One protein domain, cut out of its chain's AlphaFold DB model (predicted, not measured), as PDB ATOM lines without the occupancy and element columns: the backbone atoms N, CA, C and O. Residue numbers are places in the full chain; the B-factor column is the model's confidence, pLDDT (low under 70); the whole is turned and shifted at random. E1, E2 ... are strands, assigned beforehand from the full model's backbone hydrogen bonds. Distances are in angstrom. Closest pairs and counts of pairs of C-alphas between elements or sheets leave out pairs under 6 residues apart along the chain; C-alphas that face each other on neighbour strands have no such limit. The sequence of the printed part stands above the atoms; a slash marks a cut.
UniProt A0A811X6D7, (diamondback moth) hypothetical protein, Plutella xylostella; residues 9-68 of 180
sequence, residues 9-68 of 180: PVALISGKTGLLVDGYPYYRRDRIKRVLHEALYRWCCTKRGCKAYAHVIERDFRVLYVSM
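Overview. This is residues 9 to 68 of the 180 residues of the protein "(diamondback moth) hypothetical protein" of Plutella xylostella (UniProt A0A811X6D7). This is one strongly twisted sheet of six strands folded back on itself, with the long bent strand E3 as the hinge: E1 and E2 make one leaf and face E4, E5 and E6 in the other. The hairpin E3 and E4 ends in a turn at Leu 36, far from the link after E4. The printed part has 60 residues, no named helix and six strands, E1 to E6, side by side in chain order, antiparallel; the class is all strand. The whole is compact, with a radius of gyration of the C-alphas of 11.1 A and spans of 32 by 27 by 19 A.

Along the chain. Find C-alpha 9 at (-8.953, -17.720, -3.382), where E1, residues 9 to 11, begins. E2 is residues 17 to 21. E3, residues 24 to 35, measures 25.0 A and bends by 79 degrees at residue 30. E4, residues 38 to 45, runs 22.1 A to C-alpha 45 at (-10.844, -14.297, -16.481). E5 is residues 53 to 57, 13.3 A; E6, residues 62 to 66, ends at C-alpha 66, (-18.233, -8.728, -12.268).

Arrangement. The strands form a meander, each the antiparallel neighbour of the one before. Look at edge strand E1 beside E2: N 10 and O 18 are 2.8 A apart. Between E2 and E3, find N 19 and O 26 at 2.9 A. E3 and E4 stand at 149 degrees, with N 29 and O 42 at 2.9 A. E4 and E5 have N 54 and O 43 at 2.7 A. E5 and edge strand E6 have N 57 and O 62 at 2.9 A. E1 and E6 are apart.

Size, cuts and confidence. The C-alphas of Leu 36 and Arg 48 are the two farthest apart, 33.0 A. The printed part has no cut and no long link. Mean pLDDT of the printed part is 87.3; look for values under 70 at residues 34 to 36.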
ATOM      1  N   PRO A   9     -10.359 -17.694  -3.006       93.00
ATOM      2  CA  PRO A   9      -8.953 -17.720  -3.382       93.00
ATOM      3  C   PRO A   9      -8.488 -19.161  -3.584       93.00
ATOM      4  O   PRO A   9      -8.933 -20.080  -2.900       93.00
ATOM      5  N   VAL A  10      -7.591 -19.351  -4.543       91.94
ATOM      6  CA  VAL A  10      -7.046 -20.652  -4.921       91.94
ATOM      7  C   VAL A  10      -5.543 -20.509  -5.117       91.94
ATOM      8  O   VAL A  10      -5.095 -19.637  -5.861       91.94
ATOM      9  N   ALA A  11      -4.752 -21.352  -4.457       89.44
ATOM     10  CA  ALA A  11      -3.315 -21.410  -4.696       89.44
ATOM     11  C   ALA A  11      -3.045 -22.078  -6.053       89.44
ATOM     12  O   ALA A  11      -3.578 -23.147  -6.342       89.44
ATOM     13  N   LEU A  12      -2.243 -21.434  -6.900       82.94
ATOM     14  CA  LEU A  12      -1.804 -21.996  -8.177       82.94
ATOM     15  C   LEU A  12      -0.415 -22.619  -8.017       82.94
ATOM     16  O   LEU A  12       0.393 -22.121  -7.236       82.94
ATOM     17  N   ILE A  13      -0.090 -23.612  -8.850       83.50
ATOM     18  CA  ILE A  13       1.232 -24.275  -8.890       83.50
ATOM     19  C   ILE A  13       2.379 -23.258  -9.044       83.50
ATOM     20  O   ILE A  13       3.451 -23.418  -8.477       83.50
ATOM     21  N   SER A  14       2.133 -22.153  -9.753       81.62
ATOM     22  CA  SER A  14       3.087 -21.041  -9.902       81.62
ATOM     23  C   SER A  14       3.399 -20.253  -8.614       81.62
ATOM     24  O   SER A  14       4.119 -19.260  -8.681       81.62
ATOM     25  N   GLY A  15       2.785 -20.593  -7.475       80.25
ATOM     26  CA  GLY A  15       2.844 -19.827  -6.224       80.25
ATOM     27  C   GLY A  15       1.964 -18.570  -6.208       80.25
ATOM     28  O   GLY A  15       1.831 -17.911  -5.180       80.25
ATOM     29  N   LYS A  16       1.331 -18.218  -7.335       83.31
ATOM     30  CA  LYS A  16       0.391 -17.091  -7.430       83.31
ATOM     31  C   LYS A  16      -1.000 -17.482  -6.924       83.31
ATOM     32  O   LYS A  16      -1.409 -18.635  -7.027       83.31
ATOM     33  N   THR A  17      -1.766 -16.499  -6.460       86.94
ATOM     34  CA  THR A  17      -3.175 -16.680  -6.080       86.94
ATOM     35  C   THR A  17      -4.100 -16.465  -7.282       86.94
ATOM     36  O   THR A  17      -4.076 -15.410  -7.920       86.94
ATOM     37  N   GLY A  18      -4.932 -17.460  -7.581       91.88
ATOM     38  CA  GLY A  18      -6.114 -17.352  -8.434       91.88
ATOM     39  C   GLY A  18      -7.374 -17.070  -7.611       91.88
ATOM     40  O   GLY A  18      -7.379 -17.229  -6.393       91.88
ATOM     41  N   LEU A  19      -8.455 -16.658  -8.271       94.44
ATOM     42  CA  LEU A  19      -9.745 -16.404  -7.626       94.44
ATOM     43  C   LEU A  19     -10.876 -17.054  -8.420       94.44
ATOM     44  O   LEU A  19     -11.033 -16.779  -9.608       94.44
ATOM     45  N   LEU A  20     -11.684 -17.886  -7.768       92.38
ATOM     46  CA  LEU A  20     -12.916 -18.416  -8.342       92.38
ATOM     47  C   LEU A  20     -14.082 -17.483  -8.028       92.38
ATOM     48  O   LEU A  20     -14.394 -17.227  -6.865       92.38
ATOM     49  N   VAL A  21     -14.757 -17.016  -9.074       89.56
ATOM     50  CA  VAL A  21     -15.948 -16.166  -8.987       89.56
ATOM     51  C   VAL A  21     -17.041 -16.817  -9.835       89.56
ATOM     52  O   VAL A  21     -16.874 -16.985 -11.041       89.56
ATOM     53  N   ASP A  22     -18.133 -17.248  -9.195       84.31
ATOM     54  CA  ASP A  22     -19.194 -18.101  -9.777       84.31
ATOM     55  C   ASP A  22     -18.663 -19.351 -10.497       84.31
ATOM     56  O   ASP A  22     -19.134 -19.730 -11.566       84.31
ATOM     57  N   GLY A  23     -17.627 -19.975  -9.934       85.06
ATOM     58  CA  GLY A  23     -16.998 -21.159 -10.525       85.06
ATOM     59  C   GLY A  23     -16.096 -20.874 -11.729       85.06
ATOM     60  O   GLY A  23     -15.524 -21.808 -12.281       85.06
ATOM     61  N   TYR A  24     -15.914 -19.609 -12.122       87.38
ATOM     62  CA  TYR A  24     -14.967 -19.230 -13.169       87.38
ATOM     63  C   TYR A  24     -13.642 -18.747 -12.565       87.38
ATOM     64  O   TYR A  24     -13.668 -17.948 -11.628       87.38
ATOM     65  N   PRO A  25     -12.490 -19.186 -13.102       91.88
ATOM     66  CA  PRO A  25     -11.178 -18.743 -12.648       91.88
ATOM     67  C   PRO A  25     -10.800 -17.361 -13.186       91.88
ATOM     68  O   PRO A  25     -10.926 -17.065 -14.380       91.88
ATOM     69  N   TYR A  26     -10.273 -16.539 -12.284       93.56
ATOM     70  CA  TYR A  26      -9.712 -15.226 -12.555       93.56
ATOM     71  C   TYR A  26      -8.287 -15.118 -12.001       93.56
ATOM     72  O   TYR A  26      -7.950 -15.728 -10.986       93.56
ATOM     73  N   TYR A  27      -7.462 -14.298 -12.647       93.12
ATOM     74  CA  TYR A  27      -6.119 -13.937 -12.196       93.12
ATOM     75  C   TYR A  27      -6.039 -12.442 -11.877       93.12
ATOM     76  O   TYR A  27      -6.687 -11.618 -12.530       93.12
ATOM     77  N   ARG A  28      -5.234 -12.082 -10.873       92.94
ATOM     78  CA  ARG A  28      -4.999 -10.684 -10.491       92.94
ATOM     79  C   ARG A  28      -4.221  -9.970 -11.596       92.94
ATOM     80  O   ARG A  28      -3.178 -10.467 -12.017       92.94
ATOM     81  N   ARG A  29      -4.711  -8.810 -12.044       91.25
ATOM     82  CA  ARG A  29      -4.065  -8.001 -13.085       91.25
ATOM     83  C   ARG A  29      -3.524  -6.691 -12.518       91.25
ATOM     84  O   ARG A  29      -2.346  -6.621 -12.195       91.25
ATOM     85  N   ASP A  30      -4.396  -5.705 -12.325       89.56
ATOM     86  CA  ASP A  30      -4.000  -4.334 -11.990       89.56
ATOM     87  C   ASP A  30      -4.686  -3.858 -10.709       89.56
ATOM     88  O   ASP A  30      -5.845  -4.194 -10.442       89.56
ATOM     89  N   ARG A  31      -3.993  -3.028  -9.927       89.31
ATOM     90  CA  ARG A  31      -4.600  -2.292  -8.815       89.31
ATOM     91  C   ARG A  31      -5.393  -1.112  -9.381       89.31
ATOM     92  O   ARG A  31      -4.846  -0.332 -10.150       89.31
ATOM     93  N   ILE A  32      -6.663  -0.973  -9.003       86.19
ATOM     94  CA  ILE A  32      -7.555   0.065  -9.543       86.19
ATOM     95  C   ILE A  32      -7.471   1.345  -8.707       86.19
ATOM     96  O   ILE A  32      -7.100   2.389  -9.230       86.19
ATOM     97  N   LYS A  33      -7.830   1.285  -7.417       76.62
ATOM     98  CA  LYS A  33      -7.848   2.428  -6.479       76.62
ATOM     99  C   LYS A  33      -7.685   1.942  -5.029       76.62
ATOM    100  O   LYS A  33      -7.897   0.762  -4.744       76.62
ATOM    101  N   ARG A  34      -7.340   2.851  -4.106       65.56
ATOM    102  CA  ARG A  34      -7.680   2.700  -2.678       65.56
ATOM    103  C   ARG A  34      -9.103   3.229  -2.505       65.56
ATOM    104  O   ARG A  34      -9.318   4.422  -2.681       65.56
ATOM    105  N   VAL A  35     -10.065   2.359  -2.221       64.31
ATOM    106  CA  VAL A  35     -11.426   2.768  -1.837       64.31
ATOM    107  C   VAL A  35     -11.519   2.533  -0.339       64.31
ATOM    108  O   VAL A  35     -11.286   1.412   0.090       64.31
ATOM    109  N   LEU A  36     -11.789   3.572   0.458       67.19
ATOM    110  CA  LEU A  36     -11.928   3.447   1.919       67.19
ATOM    111  C   LEU A  36     -10.722   2.757   2.599       67.19
ATOM    112  O   LEU A  36     -10.894   1.903   3.456       67.19
ATOM    113  N   HIS A  37      -9.493   3.090   2.186       71.88
ATOM    114  CA  HIS A  37      -8.238   2.431   2.612       71.88
ATOM    115  C   HIS A  37      -8.059   0.963   2.183       71.88
ATOM    116  O   HIS A  37      -6.984   0.398   2.385       71.88
ATOM    117  N   GLU A  38      -9.032   0.363   1.507       81.88
ATOM    118  CA  GLU A  38      -8.954  -1.011   1.029       81.88
ATOM    119  C   GLU A  38      -8.385  -1.062  -0.398       81.88
ATOM    120  O   GLU A  38      -8.669  -0.215  -1.256       81.88
ATOM    121  N   ALA A  39      -7.515  -2.040  -0.662       86.31
ATOM    122  CA  ALA A  39      -6.899  -2.203  -1.970       86.31
ATOM    123  C   ALA A  39      -7.864  -2.922  -2.927       86.31
ATOM    124  O   ALA A  39      -8.191  -4.092  -2.732       86.31
ATOM    125  N   LEU A  40      -8.312  -2.212  -3.967       91.06
ATOM    126  CA  LEU A  40      -9.198  -2.744  -4.998       91.06
ATOM    127  C   LEU A  40      -8.391  -3.201  -6.214       91.06
ATOM    128  O   LEU A  40      -7.637  -2.412  -6.790       91.06
ATOM    129  N   TYR A  41      -8.600  -4.441  -6.649       93.00
ATOM    130  CA  TYR A  41      -7.921  -5.017  -7.808       93.00
ATOM    131  C   TYR A  41      -8.891  -5.416  -8.908       93.00
ATOM    132  O   TYR A  41      -9.996  -5.901  -8.656       93.00
ATOM    133  N   ARG A  42      -8.422  -5.272 -10.148       93.88
ATOM    134  CA  ARG A  42      -9.009  -5.911 -11.315       93.88
ATOM    135  C   ARG A  42      -8.492  -7.341 -11.405       93.88
ATOM    136  O   ARG A  42      -7.291  -7.573 -11.539       93.88
ATOM    137  N   TRP A  43      -9.421  -8.281 -11.409       94.50
ATOM    138  CA  TRP A  43      -9.188  -9.690 -11.683       94.50
ATOM    139  C   TRP A  43      -9.732 -10.013 -13.069       94.50
ATOM    140  O   TRP A  43     -10.867  -9.663 -13.365       94.50
ATOM    141  N   CYS A  44      -8.959 -10.646 -13.944       93.31
ATOM    142  CA  CYS A  44      -9.371 -10.969 -15.314       93.31
ATOM    143  C   CYS A  44      -9.600 -12.470 -15.463       93.31
ATOM    144  O   CYS A  44      -8.875 -13.260 -14.866       93.31
ATOM    145  N   CYS A  45     -10.602 -12.877 -16.242       91.31
ATOM    146  CA  CYS A  45     -10.844 -14.297 -16.481       91.31
ATOM    147  C   CYS A  45      -9.634 -14.933 -17.181       91.31
ATOM    148  O   CYS A  45      -9.038 -14.333 -18.074       91.31
ATOM    149  N   THR A  46      -9.276 -16.158 -16.793       89.06
ATOM    150  CA  THR A  46      -8.120 -16.867 -17.369       89.06
ATOM    151  C   THR A  46      -8.396 -17.437 -18.762       89.06
ATOM    152  O   THR A  46      -7.467 -17.786 -19.490       89.06
ATOM    153  N   LYS A  47      -9.668 -17.537 -19.170       84.06
ATOM    154  CA  LYS A  47     -10.041 -18.105 -20.467       84.06
ATOM    155  C   LYS A  47      -9.553 -17.210 -21.608       84.06
ATOM    156  O   LYS A  47      -9.933 -16.044 -21.711       84.06
ATOM    157  N   ARG A  48      -8.778 -17.784 -22.534       80.50
ATOM    158  CA  ARG A  48      -8.273 -17.077 -23.721       80.50
ATOM    159  C   ARG A  48      -9.417 -16.440 -24.520       80.50
ATOM    160  O   ARG A  48     -10.406 -17.097 -24.845       80.50
ATOM    161  N   GLY A  49      -9.275 -15.152 -24.833       79.19
ATOM    162  CA  GLY A  49     -10.278 -14.376 -25.571       79.19
ATOM    163  C   GLY A  49     -11.539 -14.021 -24.772       79.19
ATOM    164  O   GLY A  49     -12.457 -13.428 -25.341       79.19
ATOM    165  N   CYS A  50     -11.606 -14.368 -23.482       83.88
ATOM    166  CA  CYS A  50     -12.647 -13.882 -22.588       83.88
ATOM    167  C   CYS A  50     -12.347 -12.440 -22.169       83.88
ATOM    168  O   CYS A  50     -11.214 -12.106 -21.824       83.88
ATOM    169  N   LYS A  51     -13.372 -11.585 -22.190       85.44
ATOM    170  CA  LYS A  51     -13.270 -10.172 -21.782       85.44
ATOM    171  C   LYS A  51     -13.784  -9.913 -20.358       85.44
ATOM    172  O   LYS A  51     -13.837  -8.759 -19.938       85.44
ATOM    173  N   ALA A  52     -14.168 -10.961 -19.626       90.44
ATOM    174  CA  ALA A  52     -14.693 -10.832 -18.272       90.44
ATOM    175  C   ALA A  52     -13.613 -10.365 -17.290       90.44
ATOM    176  O   ALA A  52     -12.460 -10.810 -17.333       90.44
ATOM    177  N   TYR A  53     -14.015  -9.514 -16.357       92.69
ATOM    178  CA  TYR A  53     -13.198  -9.064 -15.246       92.69
ATOM    179  C   TYR A  53     -14.062  -8.820 -14.011       92.69
ATOM    180  O   TYR A  53     -15.244  -8.511 -14.120       92.69
ATOM    181  N   ALA A  54     -13.462  -8.932 -12.836       92.75
ATOM    182  CA  ALA A  54     -14.077  -8.632 -11.558       92.75
ATOM    183  C   ALA A  54     -13.289  -7.533 -10.837       92.75
ATOM    184  O   ALA A  54     -12.071  -7.426 -10.992       92.75
ATOM    185  N   HIS A  55     -13.981  -6.713 -10.054       92.88
ATOM    186  CA  HIS A  55     -13.368  -5.791  -9.105       92.88
ATOM    187  C   HIS A  55     -13.500  -6.385  -7.711       92.88
ATOM    188  O   HIS A  55     -14.612  -6.668  -7.260       92.88
ATOM    189  N   VAL A  56     -12.362  -6.605  -7.062       93.00
ATOM    190  CA  VAL A  56     -12.289  -7.387  -5.828       93.00
ATOM    191  C   VAL A  56     -11.446  -6.651  -4.805       93.00
ATOM    192  O   VAL A  56     -10.349  -6.179  -5.120       93.00
ATOM    193  N   ILE A  57     -11.972  -6.554  -3.591       92.12
ATOM    194  CA  ILE A  57     -11.260  -6.041  -2.427       92.12
ATOM    195  C   ILE A  57     -10.270  -7.112  -1.968       92.12
ATOM    196  O   ILE A  57     -10.657  -8.246  -1.710       92.12
ATOM    197  N   GLU A  58      -8.981  -6.778  -1.894       88.00
ATOM    198  CA  GLU A  58      -7.925  -7.771  -1.643       88.00
ATOM    199  C   GLU A  58      -7.973  -8.361  -0.231       88.00
ATOM    200  O   GLU A  58      -7.692  -9.542  -0.062       88.00
ATOM    201  N   ARG A  59      -8.353  -7.561   0.774       89.06
ATOM    202  CA  ARG A  59      -8.306  -7.974   2.186       89.06
ATOM    203  C   ARG A  59      -9.187  -9.192   2.476       89.06
ATOM    204  O   ARG A  59      -8.796 -10.048   3.258       89.06
ATOM    205  N   ASP A  60     -10.381  -9.230   1.896       90.81
ATOM    206  CA  ASP A  60     -11.430 -10.205   2.216       90.81
ATOM    207  C   ASP A  60     -12.035 -10.878   0.973       90.81
ATOM    208  O   ASP A  60     -13.018 -11.607   1.075       90.81
ATOM    209  N   PHE A  61     -11.465 -10.632  -0.209       91.88
ATOM    210  CA  PHE A  61     -11.940 -11.142  -1.497       91.88
ATOM    211  C   PHE A  61     -13.402 -10.796  -1.823       91.88
ATOM    212  O   PHE A  61     -14.051 -11.488  -2.619       91.88
ATOM    213  N   ARG A  62     -13.935  -9.709  -1.254       92.56
ATOM    214  CA  ARG A  62     -15.283  -9.227  -1.567       92.56
ATOM    215  C   ARG A  62     -15.348  -8.728  -3.005       92.56
ATOM    216  O   ARG A  62     -14.560  -7.881  -3.428       92.56
ATOM    217  N   VAL A  63     -16.298  -9.254  -3.768       91.50
ATOM    218  CA  VAL A  63     -16.504  -8.938  -5.182       91.50
ATOM    219  C   VAL A  63     -17.506  -7.798  -5.286       91.50
ATOM    220  O   VAL A  63     -18.690  -7.973  -5.013       91.50
ATOM    221  N   LEU A  64     -17.030  -6.627  -5.705       90.25
ATOM    222  CA  LEU A  64     -17.869  -5.438  -5.875       90.25
ATOM    223  C   LEU A  64     -18.576  -5.411  -7.227       90.25
ATOM    224  O   LEU A  64     -19.654  -4.845  -7.366       90.25
ATOM    225  N   TYR A  65     -17.942  -5.990  -8.243       87.38
ATOM    226  CA  TYR A  65     -18.434  -5.963  -9.612       87.38
ATOM    227  C   TYR A  65     -17.863  -7.140 -10.398       87.38
ATOM    228  O   TYR A  65     -16.693  -7.477 -10.228       87.38
ATOM    229  N   VAL A  66     -18.669  -7.733 -11.279       87.69
ATOM    230  CA  VAL A  66     -18.233  -8.728 -12.268       87.69
ATOM    231  C   VAL A  66     -18.821  -8.334 -13.609       87.69
ATOM    232  O   VAL A  66     -20.037  -8.210 -13.740       87.69
ATOM    233  N   SER A  67     -17.965  -8.132 -14.604       89.75
ATOM    234  CA  SER A  67     -18.412  -7.858 -15.960       89.75
ATOM    235  C   SER A  67     -18.905  -9.127 -16.649       89.75
ATOM    236  O   SER A  67     -18.551 -10.257 -16.302       89.75
ATOM    237  N   MET A  68     -19.744  -8.925 -17.659       89.19
ATOM    238  CA  MET A  68     -20.337 -10.001 -18.441       89.19
ATOM    239  C   MET A  68     -19.275 -10.882 -19.111       89.19
ATOM    240  O   MET A  68     -18.318 -10.395 -19.719       89.19
TER     241      MET A  68